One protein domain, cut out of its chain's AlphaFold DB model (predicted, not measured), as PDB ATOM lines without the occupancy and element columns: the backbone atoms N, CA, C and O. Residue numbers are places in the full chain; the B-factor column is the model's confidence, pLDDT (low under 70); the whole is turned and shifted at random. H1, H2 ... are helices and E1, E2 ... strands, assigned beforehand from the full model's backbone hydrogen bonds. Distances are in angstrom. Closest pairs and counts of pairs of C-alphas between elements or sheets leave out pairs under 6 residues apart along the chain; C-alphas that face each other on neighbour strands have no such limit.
ATOM      1  N   GLY A 153     103.971 -57.186  57.654       88.06
ATOM      2  CA  GLY A 153     105.333 -56.647  57.785       88.06
ATOM      3  C   GLY A 153     105.839 -55.971  56.505       88.06
ATOM      4  O   GLY A 153     106.352 -54.865  56.566       88.06
ATOM      5  N   ALA A 154     105.564 -56.558  55.335       86.00
ATOM      6  CA  ALA A 154     105.928 -55.958  54.048       86.00
ATOM      7  C   ALA A 154     105.217 -54.618  53.777       86.00
ATOM      8  O   ALA A 154     105.772 -53.748  53.112       86.00
ATOM      9  N   HIS A 155     103.993 -54.433  54.287       85.44
ATOM     10  CA  HIS A 155     103.311 -53.141  54.192       85.44
ATOM     11  C   HIS A 155     103.977 -52.105  55.099       85.44
ATOM     12  O   HIS A 155     104.158 -50.974  54.667       85.44
ATOM     13  N   ALA A 156     104.360 -52.489  56.321       87.00
ATOM     14  CA  ALA A 156     105.076 -51.602  57.237       87.00
ATOM     15  C   ALA A 156     106.422 -51.159  56.642       87.00
ATOM     16  O   ALA A 156     106.673 -49.966  56.543       87.00
ATOM     17  N   GLU A 157     107.214 -52.101  56.118       87.31
ATOM     18  CA  GLU A 157     108.482 -51.798  55.440       87.31
ATOM     19  C   GLU A 157     108.296 -50.844  54.251       87.31
ATOM     20  O   GLU A 157     109.101 -49.942  54.044       87.31
ATOM     21  N   ALA A 158     107.228 -51.012  53.463       85.81
ATOM     22  CA  ALA A 158     106.932 -50.110  52.354       85.81
ATOM     23  C   ALA A 158     106.497 -48.711  52.827       85.81
ATOM     24  O   ALA A 158     106.849 -47.720  52.191       85.81
ATOM     25  N   ILE A 159     105.746 -48.627  53.929       87.69
ATOM     26  CA  ILE A 159     105.319 -47.362  54.543       87.69
ATOM     27  C   ILE A 159     106.527 -46.596  55.100       87.69
ATOM     28  O   ILE A 159     106.597 -45.383  54.919       87.69
ATOM     29  N   ASP A 160     107.506 -47.289  55.686       89.31
ATOM     30  CA  ASP A 160     108.737 -46.683  56.215       89.31
ATOM     31  C   ASP A 160     109.604 -46.025  55.122       89.31
ATOM     32  O   ASP A 160     110.443 -45.172  55.413       89.31
ATOM     33  N   LEU A 161     109.403 -46.391  53.850       89.25
ATOM     34  CA  LEU A 161     110.080 -45.773  52.704       89.25
ATOM     35  C   LEU A 161     109.393 -44.490  52.210       89.25
ATOM     36  O   LEU A 161     109.944 -43.813  51.337       89.25
ATOM     37  N   VAL A 162     108.199 -44.158  52.712       88.31
ATOM     38  CA  VAL A 162     107.456 -42.967  52.285       88.31
ATOM     39  C   VAL A 162     108.110 -41.714  52.880       88.31
ATOM     40  O   VAL A 162     108.168 -41.585  54.105       88.31
ATOM     41  N   PRO A 163     108.576 -40.760  52.050       90.44
ATOM     42  CA  PRO A 163     109.216 -39.545  52.547       90.44
ATOM     43  C   PRO A 163     108.287 -38.715  53.439       90.44
ATOM     44  O   PRO A 163     107.098 -38.598  53.144       90.44
ATOM     45  N   GLU A 164     108.829 -38.061  54.472       90.19
ATOM     46  CA  GLU A 164     108.047 -37.237  55.413       90.19
ATOM     47  C   GLU A 164     107.176 -36.188  54.701       90.19
ATOM     48  O   GLU A 164     106.018 -35.994  55.059       90.19
ATOM     49  N   GLN A 165     107.683 -35.571  53.628       91.25
ATOM     50  CA  GLN A 165     106.956 -34.562  52.851       91.25
ATOM     51  C   GLN A 165     105.759 -35.099  52.047       91.25
ATOM     52  O   GLN A 165     104.962 -34.305  51.552       91.25
ATOM     53  N   ALA A 166     105.644 -36.420  51.872       89.88
ATOM     54  CA  ALA A 166     104.517 -37.051  51.184       89.88
ATOM     55  C   ALA A 166     103.325 -37.313  52.122       89.88
ATOM     56  O   ALA A 166     102.251 -37.717  51.665       89.88
ATOM     57  N   TRP A 167     103.497 -37.100  53.427       92.19
ATOM     58  CA  TRP A 167     102.430 -37.223  54.408       92.19
ATOM     59  C   TRP A 167     101.647 -35.923  54.527       92.19
ATOM     60  O   TRP A 167     102.198 -34.825  54.583       92.19
ATOM     61  N   THR A 168     100.330 -36.058  54.616       93.50
ATOM     62  CA  THR A 168      99.407 -34.950  54.856       93.50
ATOM     63  C   THR A 168      98.629 -35.209  56.142       93.50
ATOM     64  O   THR A 168      98.402 -36.375  56.482       93.50
ATOM     65  N   PRO A 169      98.237 -34.170  56.898       93.88
ATOM     66  CA  PRO A 169      97.382 -34.363  58.061       93.88
ATOM     67  C   PRO A 169      96.099 -35.098  57.664       93.88
ATOM     68  O   PRO A 169      95.490 -34.777  56.644       93.88
ATOM     69  N   ALA A 170      95.687 -36.086  58.456       91.75
ATOM     70  CA  ALA A 170      94.393 -36.720  58.247       91.75
ATOM     71  C   ALA A 170      93.280 -35.811  58.773       91.75
ATOM     72  O   ALA A 170      93.448 -35.126  59.785       91.75
ATOM     73  N   TYR A 171      92.130 -35.856  58.109       88.06
ATOM     74  CA  TYR A 171      90.942 -35.109  58.498       88.06
ATOM     75  C   TYR A 171      89.849 -36.068  58.976       88.06
ATOM     76  O   TYR A 171      89.763 -37.201  58.493       88.06
ATOM     77  N   ASP A 172      89.045 -35.645  59.945       83.06
ATOM     78  CA  ASP A 172      87.821 -36.349  60.327       83.06
ATOM     79  C   ASP A 172      86.662 -36.054  59.355       83.06
ATOM     80  O   ASP A 172      86.837 -35.408  58.318       83.06
ATOM     81  N   SER A 173      85.469 -36.577  59.660       73.31
ATOM     82  CA  SER A 173      84.261 -36.375  58.849       73.31
ATOM     83  C   SER A 173      83.838 -34.911  58.732       73.31
ATOM     84  O   SER A 173      83.177 -34.557  57.756       73.31
ATOM     85  N   ASP A 174      84.255 -34.070  59.678       77.12
ATOM     86  CA  ASP A 174      83.898 -32.652  59.754       77.12
ATOM     87  C   ASP A 174      84.988 -31.770  59.113       77.12
ATOM     88  O   ASP A 174      84.938 -30.535  59.152       77.12
ATOM     89  N   GLY A 175      85.990 -32.406  58.493       83.38
ATOM     90  CA  GLY A 175      87.102 -31.741  57.829       83.38
ATOM     91  C   GLY A 175      88.104 -31.116  58.798       83.38
ATOM     92  O   GLY A 175      88.894 -30.269  58.380       83.38
ATOM     93  N   GLN A 176      88.089 -31.503  60.076       88.44
ATOM     94  CA  GLN A 176      89.055 -31.032  61.063       88.44
ATOM     95  C   GLN A 176      90.282 -31.934  61.093       88.44
ATOM     96  O   GLN A 176      90.195 -33.146  60.903       88.44
ATOM     97  N   VAL A 177      91.452 -31.337  61.333       91.88
ATOM     98  CA  VAL A 177      92.698 -32.099  61.453       91.88
ATOM     99  C   VAL A 177      92.609 -33.025  62.659       91.88
ATOM    100  O   VAL A 177      92.464 -32.583  63.802       91.88
ATOM    101  N   ARG A 178      92.776 -34.321  62.413       90.56
ATOM    102  CA  ARG A 178      92.800 -35.339  63.451       90.56
ATOM    103  C   ARG A 178      94.205 -35.445  64.038       90.56
ATOM    104  O   ARG A 178      95.126 -35.959  63.404       90.56
ATOM    105  N   ALA A 179      94.365 -34.979  65.275       90.00
ATOM    106  CA  ALA A 179      95.646 -35.007  65.976       90.00
ATOM    107  C   ALA A 179      96.245 -36.426  66.017       90.00
ATOM    108  O   ALA A 179      95.585 -37.386  66.417       90.00
ATOM    109  N   GLY A 180      97.509 -36.548  65.600       90.00
ATOM    110  CA  GLY A 180      98.238 -37.819  65.572       90.00
ATOM    111  C   GLY A 180      97.886 -38.752  64.408       90.00
ATOM    112  O   GLY A 180      98.400 -39.867  64.375       90.00
ATOM    113  N   ALA A 181      97.050 -38.328  63.458       91.25
ATOM    114  CA  ALA A 181      96.709 -39.107  62.272       91.25
ATOM    115  C   ALA A 181      97.185 -38.410  60.989       91.25
ATOM    116  O   ALA A 181      97.060 -37.196  60.832       91.25
ATOM    117  N   TRP A 182      97.710 -39.208  60.062       92.38
ATOM    118  CA  TRP A 182      98.276 -38.757  58.793       92.38
ATOM    119  C   TRP A 182      97.806 -39.666  57.661       92.38
ATOM    120  O   TRP A 182      97.524 -40.846  57.881       92.38
ATOM    121  N   ALA A 183      97.720 -39.118  56.457       91.31
ATOM    122  CA  ALA A 183      97.335 -39.825  55.248       91.31
ATOM    123  C   ALA A 183      98.370 -39.589  54.144       91.31
ATOM    124  O   ALA A 183      98.931 -38.498  54.012       91.31
ATOM    125  N   THR A 184      98.609 -40.616  53.337       91.81
ATOM    126  CA  THR A 184      99.480 -40.546  52.163       91.81
ATOM    127  C   THR A 184      98.982 -41.518  51.095       91.81
ATOM    128  O   THR A 184      98.363 -42.540  51.409       91.81
ATOM    129  N   GLU A 185      99.217 -41.192  49.827       87.38
ATOM    130  CA  GLU A 185      98.892 -42.067  48.706       87.38
ATOM    131  C   GLU A 185     100.087 -42.979  48.402       87.38
ATOM    132  O   GLU A 185     101.141 -42.519  47.978       87.38
ATOM    133  N   ILE A 186      99.910 -44.292  48.574       82.69
ATOM    134  CA  ILE A 186     100.977 -45.288  48.359       82.69
ATOM    135  C   ILE A 186     100.842 -46.061  47.040       82.69
ATOM    136  O   ILE A 186     101.611 -46.989  46.778       82.69
ATOM    137  N   THR A 187      99.875 -45.702  46.189       75.06
ATOM    138  CA  THR A 187      99.588 -46.405  44.927       75.06
ATOM    139  C   THR A 187     100.814 -46.450  44.010       75.06
ATOM    140  O   THR A 187     101.096 -47.480  43.394       75.06
ATOM    141  N   SER A 188     101.582 -45.359  43.957       60.50
ATOM    142  CA  SER A 188     102.826 -45.249  43.185       60.50
ATOM    143  C   SER A 188     103.999 -46.013  43.815       60.50
ATOM    144  O   SER A 188     104.879 -46.471  43.090       60.50
ATOM    145  N   CYS A 189     103.993 -46.239  45.132       54.44
ATOM    146  CA  CYS A 189     105.020 -47.015  45.835       54.44
ATOM    147  C   CYS A 189     104.842 -48.539  45.670       54.44
ATOM    148  O   CYS A 189     105.789 -49.300  45.857       54.44
ATOM    149  N   SER A 190     103.646 -49.008  45.287       46.75
ATOM    150  CA  SER A 190     103.312 -50.440  45.176       46.75
ATOM    151  C   SER A 190     103.687 -51.083  43.828       46.75
ATOM    152  O   SER A 190     103.478 -52.283  43.627       46.75
ATOM    153  N   THR A 191     104.285 -50.351  42.878       41.84
ATOM    154  CA  THR A 191     104.783 -50.986  41.650       41.84
ATOM    155  C   THR A 191     106.006 -51.860  41.933       41.84
ATOM    156  O   THR A 191     107.145 -51.454  41.721       41.84
ATOM    157  N   TYR A 192     105.772 -53.125  42.284       41.94
ATOM    158  CA  TYR A 192     106.702 -54.219  42.014       41.94
ATOM    159  C   TYR A 192     106.781 -54.421  40.489       41.94
ATOM    160  O   TYR A 192     106.247 -55.364  39.906       41.94
ATOM    161  N   ARG A 193     107.419 -53.479  39.792       39.31
ATOM    162  CA  ARG A 193     107.947 -53.682  38.443       39.31
ATOM    163  C   ARG A 193     109.420 -54.002  38.622       39.31
ATOM    164  O   ARG A 193     110.148 -53.183  39.174       39.31
ATOM    165  N   ARG A 194     109.839 -55.187  38.161       40.50
ATOM    166  CA  ARG A 194     111.240 -55.650  38.101       40.50
ATOM    167  C   ARG A 194     112.225 -54.469  37.977       40.50
ATOM    168  O   ARG A 194     112.400 -53.936  36.886       40.50
ATOM    169  N   GLY A 195     112.861 -54.088  39.087       41.38
ATOM    170  CA  GLY A 195     114.084 -53.282  39.084       41.38
ATOM    171  C   GLY A 195     113.995 -51.756  39.239       41.38
ATOM    172  O   GLY A 195     115.021 -51.119  39.019       41.38
ATOM    173  N   ARG A 196     112.870 -51.136  39.630       42.25
ATOM    174  CA  ARG A 196     112.886 -49.723  40.084       42.25
ATOM    175  C   ARG A 196     112.005 -49.498  41.310       42.25
ATOM    176  O   ARG A 196     110.787 -49.540  41.206       42.25
ATOM    177  N   THR A 197     112.643 -49.215  42.439       41.06
ATOM    178  CA  THR A 197     112.021 -48.664  43.646       41.06
ATOM    179  C   THR A 197     112.170 -47.146  43.629       41.06
ATOM    180  O   THR A 197     113.284 -46.638  43.507       41.06
ATOM    181  N   GLY A 198     111.060 -46.427  43.746       46.53
ATOM    182  CA  GLY A 198     111.056 -44.988  43.966       46.53
ATOM    183  C   GLY A 198     109.630 -44.480  44.124       46.53
ATOM    184  O   GLY A 198     108.831 -44.627  43.203       46.53
ATOM    185  N   CYS A 199     109.331 -43.907  45.287       47.72
ATOM    186  CA  CYS A 199     108.160 -43.065  45.493       47.72
ATOM    187  C   CYS A 199     108.530 -41.665  44.980       47.72
ATOM    188  O   CYS A 199     109.552 -41.115  45.397       47.72
ATOM    189  N   ALA A 200     107.761 -41.138  44.031       46.31
ATOM    190  CA  ALA A 200     107.879 -39.770  43.532       46.31
ATOM    191  C   ALA A 200     106.548 -39.056  43.740       46.31
ATOM    192  O   ALA A 200     105.510 -39.725  43.516       46.31
TER     193      ALA A 200
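AT A GLANCE: This is residues 153 to 200 of the 200 residues of the protein "DDE family transposase" of Rhodococcus sp. SMB37 (UniProt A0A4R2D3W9). With little regular structure, this is a long, thin shape: the hairpin of E1 and E2 makes one end, an unnamed loop round Gly 195 makes the other, and the short helix H1 lies off to one side. Of 48 printed residues, 19 are in the named elements H1, E1 and E2, in that order; the class is mixed and the sheet E1 - E2 is antiparallel. The whole is loose, with a radius of gyration of the C-alphas of 13.0 A, and only just elongated, spanning 42 by 21 by 17 A.

IN THESE COORDINATES: Find C-alpha 153 at (105.333, -56.647, 57.785); from there H1, residues 153 to 160, runs 10.6 A. Next, E1, residues 168 to 171, covers 9.2 A. Then E2, residues 177 to 183, covers 10.9 A to C-alpha 183 at (97.335, -39.825, 55.248).

HOW THE PARTS SIT: Look at the hairpin of E1 and E2, antiparallel at 124 degrees between directions: N 168 and O 183 are 2.9 A apart, within hydrogen-bond range. The C-alphas of 170 and 182 face each other at 4.4 A. H1 and E2 are apart. In H1 every O i to N i+4 pair is within hydrogen-bond range.

THE WHOLE: The farthest C-alphas, of Asp 174 and Gly 195, are 42.0 A apart. The printed part has no cut. The link from E1 to E2 is tight, that from H1 to E1 short. Residues 184 to 200 hold no named element; pLDDT is under 70 at residues 188 to 200.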